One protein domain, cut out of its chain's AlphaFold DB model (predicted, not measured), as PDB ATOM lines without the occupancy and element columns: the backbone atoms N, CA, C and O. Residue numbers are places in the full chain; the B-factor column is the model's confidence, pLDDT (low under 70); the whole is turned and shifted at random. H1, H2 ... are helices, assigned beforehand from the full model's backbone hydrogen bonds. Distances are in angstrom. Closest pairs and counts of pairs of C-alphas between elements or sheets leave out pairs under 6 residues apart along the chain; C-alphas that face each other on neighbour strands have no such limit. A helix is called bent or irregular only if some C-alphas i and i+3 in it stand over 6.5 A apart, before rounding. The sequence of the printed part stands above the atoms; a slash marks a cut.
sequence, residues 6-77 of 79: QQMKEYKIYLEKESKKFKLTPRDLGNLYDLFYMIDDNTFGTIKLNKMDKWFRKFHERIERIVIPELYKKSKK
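AT A GLANCE: This is residues 6 to 77 of the 79 residues of an uncharacterized protein of bacterium (UniProt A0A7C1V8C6). The printed part is a flat, loose zigzag of three helices, H1, H2 and H3, in which the chain folds back after H1 and again after H2, and the short H4 turns off at a corner from the end of H3. The contacts between the helices are few, and residues 6 to 15 of H1 stick out at one end. The 72 printed residues hold four named helices, in the order H1, H2, H3, H4, and no named strand; the class is all helix, with 62 of the residues in the helices. The whole is loose, with a radius of gyration of the C-alphas of 15.4 A, and spans 45 by 40 by 16 A.

IN THESE COORDINATES: H1 is residues 6 to 21, 23.0 A from first to last C-alpha, and begins with C-alpha 6 at (182.881, 154.109, 153.965). H2 is residues 26 to 40, 22.2 A long. H3, the longest helix, is residues 46 to 67, 30.7 A long, and begins with C-alpha 46 at (203.052, 138.759, 122.338). H4 is residues 69 to 77, and its C-alpha 77 is at (169.419, 118.902, 121.170). H4 is neither bent nor irregular, but only just: C-alphas 71 and 74 are 6.0 A apart.

HOW THE PARTS SIT: H1 touches no helix, and it is apart from H2, H3 and H4. H2 and H3 only just touch, with 3 pairs of C-alphas within 8 A. Their closest C-alphas, those of Leu 35 and Met 52, are 7.5 A apart, and H3 touches H2 with residues 52 to 59 alone. H2 and H3 run opposite ways at a steep tilt of 57 degrees. H3 and H4 are close but not clearly touching; their closest C-alphas, those of Arg 65 and Tyr 72, are 6.5 A apart. The lines of H3 and H4 are about perpendicular, at 88 degrees. H2 and H4 are apart. In H1 every O i to N i+4 pair is within hydrogen-bond range; in H2 10 of 11 are, in H3 17 of 18, and in H4 1 of 5, beside 4 of 6 O i to N i+3 pairs.

THE WHOLE: The C-alphas of Gln 6 and Lys 77, the first and last printed, are the two farthest apart, at 50.0 A. Residues 6 to 15, which belong to H1, and residues 39 to 47 stand free; without them the body spans 40 by 29 by 13 A. The printed part has no cut, and the links H1 to H2, H2 to H3 and H3 to H4 are tight. The mean pLDDT of the printed part of the model is 79.4, and it is under 70 in residues 39 to 47 and 73 to 77.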
ATOM      1  N   GLN A   6     184.233 154.661 154.044       88.69
ATOM      2  CA  GLN A   6     182.881 154.109 153.965       88.69
ATOM      3  C   GLN A   6     182.505 153.738 152.526       88.69
ATOM      4  O   GLN A   6     182.080 152.610 152.292       88.69
ATOM      5  N   GLN A   7     182.794 154.611 151.557       83.44
ATOM      6  CA  GLN A   7     182.601 154.319 150.131       83.44
ATOM      7  C   GLN A   7     183.434 153.114 149.676       83.44
ATOM      8  O   GLN A   7     182.937 152.254 148.958       83.44
ATOM      9  N   MET A   8     184.677 152.993 150.150       83.81
ATOM     10  CA  MET A   8     185.533 151.830 149.875       83.81
ATOM     11  C   MET A   8     184.939 150.526 150.435       83.81
ATOM     12  O   MET A   8     185.022 149.479 149.793       83.81
ATOM     13  N   LYS A   9     184.317 150.574 151.623       87.44
ATOM     14  CA  LYS A   9     183.665 149.411 152.247       87.44
ATOM     15  C   LYS A   9     182.402 148.997 151.489       87.44
ATOM     16  O   LYS A   9     182.227 147.812 151.216       87.44
ATOM     17  N   GLU A  10     181.551 149.953 151.128       88.62
ATOM     18  CA  GLU A  10     180.337 149.711 150.337       88.62
ATOM     19  C   GLU A  10     180.678 149.167 148.947       88.62
ATOM     20  O   GLU A  10     180.093 148.176 148.506       88.62
ATOM     21  N   TYR A  11     181.700 149.734 148.304       81.75
ATOM     22  CA  TYR A  11     182.202 149.255 147.022       81.75
ATOM     23  C   TYR A  11     182.741 147.823 147.111       81.75
ATOM     24  O   TYR A  11     182.428 146.990 146.263       81.75
ATOM     25  N   LYS A  12     183.478 147.482 148.178       81.81
ATOM     26  CA  LYS A  12     183.941 146.106 148.408       81.81
ATOM     27  C   LYS A  12     182.775 145.121 148.552       81.81
ATOM     28  O   LYS A  12     182.800 144.062 147.932       81.81
ATOM     29  N   ILE A  13     181.749 145.468 149.331       88.19
ATOM     30  CA  ILE A  13     180.554 144.623 149.511       88.19
ATOM     31  C   ILE A  13     179.827 144.421 148.175       88.19
ATOM     32  O   ILE A  13     179.413 143.306 147.851       88.19
ATOM     33  N   TYR A  14     179.698 145.485 147.381       85.81
ATOM     34  CA  TYR A  14     179.126 145.416 146.041       85.81
ATOM     35  C   TYR A  14     179.914 144.455 145.135       85.81
ATOM     36  O   TYR A  14     179.326 143.548 144.542       85.81
ATOM     37  N   LEU A  15     181.244 144.576 145.098       80.25
ATOM     38  CA  LEU A  15     182.109 143.685 144.318       80.25
ATOM     39  C   LEU A  15     182.019 142.223 144.781       80.25
ATOM     40  O   LEU A  15     182.006 141.310 143.954       80.25
ATOM     41  N   GLU A  16     181.913 141.963 146.084       84.12
ATOM     42  CA  GLU A  16     181.714 140.607 146.616       84.12
ATOM     43  C   GLU A  16     180.364 140.006 146.193       84.12
ATOM     44  O   GLU A  16     180.268 138.810 145.904       84.12
ATOM     45  N   LYS A  17     179.311 140.824 146.117       86.50
ATOM     46  CA  LYS A  17     177.991 140.384 145.655       86.50
ATOM     47  C   LYS A  17     178.000 140.056 144.160       86.50
ATOM     48  O   LYS A  17     177.545 138.979 143.768       86.50
ATOM     49  N   GLU A  18     178.550 140.945 143.337       82.62
ATOM     50  CA  GLU A  18     178.624 140.736 141.887       82.62
ATOM     51  C   GLU A  18     179.568 139.577 141.532       82.62
ATOM     52  O   GLU A  18     179.218 138.715 140.726       82.62
ATOM     53  N   SER A  19     180.721 139.458 142.197       81.94
ATOM     54  CA  SER A  19     181.642 138.335 141.969       81.94
ATOM     55  C   SER A  19     180.997 136.977 142.247       81.94
ATOM     56  O   SER A  19     181.176 136.047 141.459       81.94
ATOM     57  N   LYS A  20     180.171 136.857 143.296       84.69
ATOM     58  CA  LYS A  20     179.399 135.635 143.575       84.69
ATOM     59  C   LYS A  20     178.370 135.331 142.488       84.69
ATOM     60  O   LYS A  20     178.276 134.182 142.059       84.69
ATOM     61  N   LYS A  21     177.636 136.343 142.012       83.81
ATOM     62  CA  LYS A  21     176.642 136.205 140.931       83.81
ATOM     63  C   LYS A  21     177.264 135.620 139.661       83.81
ATOM     64  O   LYS A  21     176.695 134.717 139.052       83.81
ATOM     65  N   PHE A  22     178.459 136.087 139.311       82.62
ATOM     66  CA  PHE A  22     179.194 135.639 138.126       82.62
ATOM     67  C   PHE A  22     180.162 134.480 138.387       82.62
ATOM     68  O   PHE A  22     180.872 134.053 137.475       82.62
ATOM     69  N   LYS A  23     180.187 133.944 139.617       86.19
ATOM     70  CA  LYS A  23     181.105 132.879 140.049       86.19
ATOM     71  C   LYS A  23     182.569 133.202 139.710       86.19
ATOM     72  O   LYS A  23     183.316 132.332 139.258       86.19
ATOM     73  N   LEU A  24     182.962 134.465 139.891       87.25
ATOM     74  CA  LEU A  24     184.327 134.927 139.653       87.25
ATOM     75  C   LEU A  24     185.261 134.316 140.694       87.25
ATOM     76  O   LEU A  24     184.997 134.371 141.895       87.25
ATOM     77  N   THR A  25     186.366 133.742 140.233       87.69
ATOM     78  CA  THR A  25     187.431 133.256 141.114       87.69
ATOM     79  C   THR A  25     188.421 134.385 141.422       87.69
ATOM     80  O   THR A  25     188.522 135.333 140.640       87.69
ATOM     81  N   PRO A  26     189.226 134.284 142.498       83.50
ATOM     82  CA  PRO A  26     190.298 135.248 142.762       83.50
ATOM     83  C   PRO A  26     191.256 135.422 141.575       83.50
ATOM     84  O   PRO A  26     191.712 136.526 141.296       83.50
ATOM     85  N   ARG A  27     191.501 134.339 140.825       86.94
ATOM     86  CA  ARG A  27     192.306 134.369 139.599       86.94
ATOM     87  C   ARG A  27     191.657 135.198 138.493       86.94
ATOM     88  O   ARG A  27     192.365 135.881 137.767       86.94
ATOM     89  N   ASP A  28     190.334 135.137 138.356       88.44
ATOM     90  CA  ASP A  28     189.629 135.931 137.352       88.44
ATOM     91  C   ASP A  28     189.702 137.421 137.677       88.44
ATOM     92  O   ASP A  28     189.914 138.225 136.781       88.44
ATOM     93  N   LEU A  29     189.599 137.780 138.960       84.56
ATOM     94  CA  LEU A  29     189.771 139.163 139.405       84.56
ATOM     95  C   LEU A  29     191.189 139.674 139.119       84.56
ATOM     96  O   LEU A  29     191.336 140.778 138.606       84.56
ATOM     97  N   GLY A  30     192.215 138.858 139.389       85.56
ATOM     98  CA  GLY A  30     193.605 139.186 139.055       85.56
ATOM     99  C   GLY A  30     193.819 139.370 137.551       85.56
ATOM    100  O   GLY A  30     194.363 140.380 137.129       85.56
ATOM    101  N   ASN A  31     193.304 138.454 136.730       87.69
ATOM    102  CA  ASN A  31     193.426 138.559 135.274       87.69
ATOM    103  C   ASN A  31     192.641 139.749 134.689       87.69
ATOM    104  O   ASN A  31     193.097 140.346 133.719       87.69
ATOM    105  N   LEU A  32     191.479 140.109 135.251       86.31
ATOM    106  CA  LEU A  32     190.733 141.312 134.852       86.31
ATOM    107  C   LEU A  32     191.485 142.592 135.225       86.31
ATOM    108  O   LEU A  32     191.485 143.539 134.442       86.31
ATOM    109  N   TYR A  33     192.128 142.615 136.397       83.06
ATOM    110  CA  TYR A  33     193.001 143.711 136.804       83.06
ATOM    111  C   TYR A  33     194.175 143.840 135.831       83.06
ATOM    112  O   TYR A  33     194.358 144.900 135.242       83.06
ATOM    113  N   ASP A  34     194.896 142.747 135.573       83.31
ATOM    114  CA  ASP A  34     196.001 142.731 134.613       83.31
ATOM    115  C   ASP A  34     195.545 143.199 133.224       83.31
ATOM    116  O   ASP A  34     196.216 144.023 132.614       83.31
ATOM    117  N   LEU A  35     194.386 142.737 132.739       82.75
ATOM    118  CA  LEU A  35     193.822 143.160 131.455       82.75
ATOM    119  C   LEU A  35     193.521 144.666 131.416       82.75
ATOM    120  O   LEU A  35     193.788 145.304 130.402       82.75
ATOM    121  N   PHE A  36     192.976 145.232 132.496       77.62
ATOM    122  CA  PHE A  36     192.668 146.661 132.584       77.62
ATOM    123  C   PHE A  36     193.936 147.513 132.450       77.62
ATOM    124  O   PHE A  36     193.971 148.423 131.629       77.62
ATOM    125  N   TYR A  37     195.000 147.169 133.181       73.00
ATOM    126  CA  TYR A  37     196.271 147.901 133.119       73.00
ATOM    127  C   TYR A  37     197.117 147.552 131.885       73.00
ATOM    128  O   TYR A  37     197.968 148.340 131.483       73.00
ATOM    129  N   MET A  38     196.871 146.409 131.238       71.88
ATOM    130  CA  MET A  38     197.484 146.064 129.949       71.88
ATOM    131  C   MET A  38     197.022 146.970 128.803       71.88
ATOM    132  O   MET A  38     197.746 147.085 127.821       71.88
ATOM    133  N   ILE A  39     195.833 147.574 128.890       64.44
ATOM    134  CA  ILE A  39     195.338 148.504 127.861       64.44
ATOM    135  C   ILE A  39     196.107 149.834 127.909       64.44
ATOM    136  O   ILE A  39     196.303 150.455 126.866       64.44
ATOM    137  N   ASP A  40     196.586 150.236 129.088       61.56
ATOM    138  CA  ASP A  40     197.329 151.487 129.280       61.56
ATOM    139  C   ASP A  40     198.825 151.358 128.958       61.56
ATOM    140  O   ASP A  40     199.487 152.348 128.640       61.56
ATOM    141  N   ASP A  41     199.370 150.143 129.016       59.34
ATOM    142  CA  ASP A  41     200.797 149.893 128.853       59.34
ATOM    143  C   ASP A  41     201.051 149.163 127.522       59.34
ATOM    144  O   ASP A  41     200.903 147.944 127.416       59.34
ATOM    145  N   ASN A  42     201.471 149.907 126.486       56.94
ATOM    146  CA  ASN A  42     201.817 149.423 125.129       56.94
ATOM    147  C   ASN A  42     202.961 148.376 125.092       56.94
ATOM    148  O   ASN A  42     203.479 148.025 124.030       56.94
ATOM    149  N   THR A  43     203.382 147.875 126.251       56.38
ATOM    150  CA  THR A  43     204.678 147.242 126.492       56.38
ATOM    151  C   THR A  43     204.575 145.748 126.809       56.38
ATOM    152  O   THR A  43     205.493 145.156 127.381       56.38
ATOM    153  N   PHE A  44     203.480 145.085 126.432       56.19
ATOM    154  CA  PHE A  44     203.305 143.660 126.717       56.19
ATOM    155  C   PHE A  44     203.597 142.761 125.511       56.19
ATOM    156  O   PHE A  44     202.831 142.658 124.560       56.19
ATOM    157  N   GLY A  45     204.719 142.038 125.605       60.19
ATOM    158  CA  GLY A  45     205.156 141.047 124.623       60.19
ATOM    159  C   GLY A  45     204.094 139.985 124.307       60.19
ATOM    160  O   GLY A  45     203.388 139.476 125.185       60.19
ATOM    161  N   THR A  46     204.043 139.603 123.032       64.62
ATOM    162  CA  THR A  46     203.052 138.759 122.338       64.62
ATOM    163  C   THR A  46     202.624 137.491 123.094       64.62
ATOM    164  O   THR A  46     201.482 137.047 122.994       64.62
ATOM    165  N   ILE A  47     203.512 136.900 123.901       61.72
ATOM    166  CA  ILE A  47     203.233 135.685 124.685       61.72
ATOM    167  C   ILE A  47     202.238 135.945 125.830       61.72
ATOM    168  O   ILE A  47     201.377 135.098 126.088       61.72
ATOM    169  N   LYS A  48     202.336 137.086 126.527       71.38
ATOM    170  CA  LYS A  48     201.406 137.432 127.618       71.38
ATOM    171  C   LYS A  48     200.018 137.759 127.061       71.38
ATOM    172  O   LYS A  48     199.038 137.239 127.589       71.38
ATOM    173  N   LEU A  49     199.953 138.480 125.939       76.19
ATOM    174  CA  LEU A  49     198.716 138.729 125.188       76.19
ATOM    175  C   LEU A  49     198.031 137.426 124.759       76.19
ATOM    176  O   LEU A  49     196.857 137.229 125.047       76.19
ATOM    177  N   ASN A  50     198.770 136.476 124.180       79.88
ATOM    178  CA  ASN A  50     198.203 135.188 123.762       79.88
ATOM    179  C   ASN A  50     197.663 134.350 124.933       79.88
ATOM    180  O   ASN A  50     196.666 133.639 124.792       79.88
ATOM    181  N   LYS A  51     198.326 134.388 126.097       84.00
ATOM    182  CA  LYS A  51     197.820 133.722 127.307       84.00
ATOM    183  C   LYS A  51     196.558 134.411 127.828       84.00
ATOM    184  O   LYS A  51     195.629 133.708 128.227       84.00
ATOM    185  N   MET A  52     196.527 135.743 127.793       84.94
ATOM    186  CA  MET A  52     195.385 136.530 128.244       84.94
ATOM    187  C   MET A  52     194.177 136.352 127.319       84.94
ATOM    188  O   MET A  52     193.096 136.075 127.821       84.94
ATOM    189  N   ASP A  53     194.362 136.357 125.995       84.69
ATOM    190  CA  ASP A  53     193.300 136.073 125.015       84.69
ATOM    191  C   ASP A  53     192.684 134.683 125.237       84.69
ATOM    192  O   ASP A  53     191.467 134.532 125.365       84.69
ATOM    193  N   LYS A  54     193.524 133.649 125.394       89.25
ATOM    194  CA  LYS A  54     193.049 132.282 125.674       89.25
ATOM    195  C   LYS A  54     192.255 132.191 126.972       89.25
ATOM    196  O   LYS A  54     191.280 131.440 127.038       89.25
ATOM    197  N   TRP A  55     192.689 132.891 128.018       91.88
ATOM    198  CA  TRP A  55     191.934 132.946 129.265       91.88
ATOM    199  C   TRP A  55     190.625 133.728 129.078       91.88
ATOM    200  O   TRP A  55     189.577 133.223 129.477       91.88
ATOM    201  N   PHE A  56     190.664 134.883 128.410       90.19
ATOM    202  CA  PHE A  56     189.514 135.757 128.201       90.19
ATOM    203  C   PHE A  56     188.403 135.067 127.409       90.19
ATOM    204  O   PHE A  56     187.246 135.152 127.800       90.19
ATOM    205  N   ARG A  57     188.727 134.282 126.373       90.19
ATOM    206  CA  ARG A  57     187.732 133.477 125.638       90.19
ATOM    207  C   ARG A  57     186.987 132.495 126.547       90.19
ATOM    208  O   ARG A  57     185.762 132.444 126.537       90.19
ATOM    209  N   LYS A  58     187.720 131.755 127.389       90.88
ATOM    210  CA  LYS A  58     187.120 130.813 128.355       90.88
ATOM    211  C   LYS A  58     186.296 131.534 129.417       90.88
ATOM    212  O   LYS A  58     185.251 131.038 129.837       90.88
ATOM    213  N   PHE A  59     186.786 132.684 129.869       91.62
ATOM    214  CA  PHE A  59     186.080 133.550 130.798       91.62
ATOM    215  C   PHE A  59     184.759 134.038 130.189       91.62
ATOM    216  O   PHE A  59     183.709 133.840 130.797       91.62
ATOM    217  N   HIS A  60     184.805 134.576 128.969       89.31
ATOM    218  CA  HIS A  60     183.656 135.068 128.216       89.31
ATOM    219  C   HIS A  60     182.592 133.983 128.050       89.31
ATOM    220  O   HIS A  60     181.468 134.180 128.493       89.31
ATOM    221  N   GLU A  61     182.950 132.798 127.543       89.12
ATOM    222  CA  GLU A  61     182.010 131.672 127.404       89.12
ATOM    223  C   GLU A  61     181.332 131.293 128.731       89.12
ATOM    224  O   GLU A  61     180.156 130.926 128.771       89.12
ATOM    225  N   ARG A  62     182.070 131.352 129.847       89.94
ATOM    226  CA  ARG A  62     181.516 131.044 131.170       89.94
ATOM    227  C   ARG A  62     180.516 132.108 131.616       89.94
ATOM    228  O   ARG A  62     179.475 131.742 132.160       89.94
ATOM    229  N   ILE A  63     180.819 133.387 131.401       88.81
ATOM    230  CA  ILE A  63     179.917 134.502 131.720       88.81
ATOM    231  C   ILE A  63     178.684 134.468 130.816       88.81
ATOM    232  O   ILE A  63     177.564 134.565 131.309       88.81
ATOM    233  N   GLU A  64     178.864 134.239 129.520       88.00
ATOM    234  CA  GLU A  64     177.787 134.167 128.534       88.00
ATOM    235  C   GLU A  64     176.786 133.052 128.872       88.00
ATOM    236  O   GLU A  64     175.580 133.260 128.804       88.00
ATOM    237  N   ARG A  65     177.251 131.901 129.378       88.06
ATOM    238  CA  ARG A  65     176.373 130.832 129.900       88.06
ATOM    239  C   ARG A  65     175.539 131.238 131.114       88.06
ATOM    240  O   ARG A  65     174.487 130.643 131.339       88.06
ATOM    241  N   ILE A  66     176.032 132.171 131.927       86.62
ATOM    242  CA  ILE A  66     175.327 132.678 133.112       86.62
ATOM    243  C   ILE A  66     174.298 133.732 132.695       86.62
ATOM    244  O   ILE A  66     173.182 133.719 133.207       86.62
ATOM    245  N   VAL A  67     174.671 134.627 131.776       85.88
ATOM    246  CA  VAL A  67     173.846 135.775 131.366       85.88
ATOM    247  C   VAL A  67     172.814 135.397 130.302       85.88
ATOM    248  O   VAL A  67     171.687 135.873 130.370       85.88
ATOM    249  N   ILE A  68     173.174 134.529 129.354       86.25
ATOM    250  CA  ILE A  68     172.352 134.147 128.195       86.25
ATOM    251  C   ILE A  68     172.258 132.610 128.090       86.25
ATOM    252  O   ILE A  68     172.780 131.980 127.160       86.25
ATOM    253  N   PRO A  69     171.608 131.941 129.060       81.31
ATOM    254  CA  PRO A  69     171.557 130.482 129.110       81.31
ATOM    255  C   PRO A  69     170.815 129.848 127.917       81.31
ATOM    256  O   PRO A  69     171.081 128.687 127.590       81.31
ATOM    257  N   GLU A  70     169.896 130.555 127.245       83.50
ATOM    258  CA  GLU A  70     169.166 130.026 126.081       83.50
ATOM    259  C   GLU A  70     170.056 129.672 124.881       83.50
ATOM    260  O   GLU A  70     169.790 128.661 124.218       83.50
ATOM    261  N   LEU A  71     171.132 130.428 124.632       76.94
ATOM    262  CA  LEU A  71     172.058 130.168 123.521       76.94
ATOM    263  C   LEU A  71     172.781 128.825 123.693       76.94
ATOM    264  O   LEU A  71     173.004 128.103 122.723       76.94
ATOM    265  N   TYR A  72     173.048 128.425 124.938       71.00
ATOM    266  CA  TYR A  72     173.750 127.178 125.253       71.00
ATOM    267  C   TYR A  72     172.823 125.977 125.489       71.00
ATOM    268  O   TYR A  72     173.278 124.831 125.426       71.00
ATOM    269  N   LYS A  73     171.520 126.192 125.720       66.56
ATOM    270  CA  LYS A  73     170.526 125.105 125.821       66.56
ATOM    271  C   LYS A  73     170.197 124.480 124.462       66.56
ATOM    272  O   LYS A  73     170.004 123.265 124.394       66.56
ATOM    273  N   LYS A  74     170.156 125.266 123.377       57.12
ATOM    274  CA  LYS A  74     169.832 124.761 122.023       57.12
ATOM    275  C   LYS A  74     170.891 123.802 121.464       57.12
ATOM    276  O   LYS A  74     170.534 122.866 120.752       57.12
ATOM    277  N   SER A  75     172.157 123.954 121.849       54.53
ATOM    278  CA  SER A  75     173.259 123.122 121.344       54.53
ATOM    279  C   SER A  75     173.255 121.674 121.858       54.53
ATOM    280  O   SER A  75     173.903 120.824 121.259       54.53
ATOM    281  N   LYS A  76     172.504 121.351 122.924       50.81
ATOM    282  CA  LYS A  76     172.392 119.970 123.443       50.81
ATOM    283  C   LYS A  76     171.349 119.095 122.731       50.81
ATOM    284  O   LYS A  76     171.314 117.902 122.997       50.81
ATOM    285  N   LYS A  77     170.503 119.647 121.851       47.28
ATOM    286  CA  LYS A  77     169.419 118.902 121.170       47.28
ATOM    287  C   LYS A  77     169.783 118.344 119.786       47.28
ATOM    288  O   LYS A  77     168.909 117.825 119.103       47.28
TER     289      LYS A  77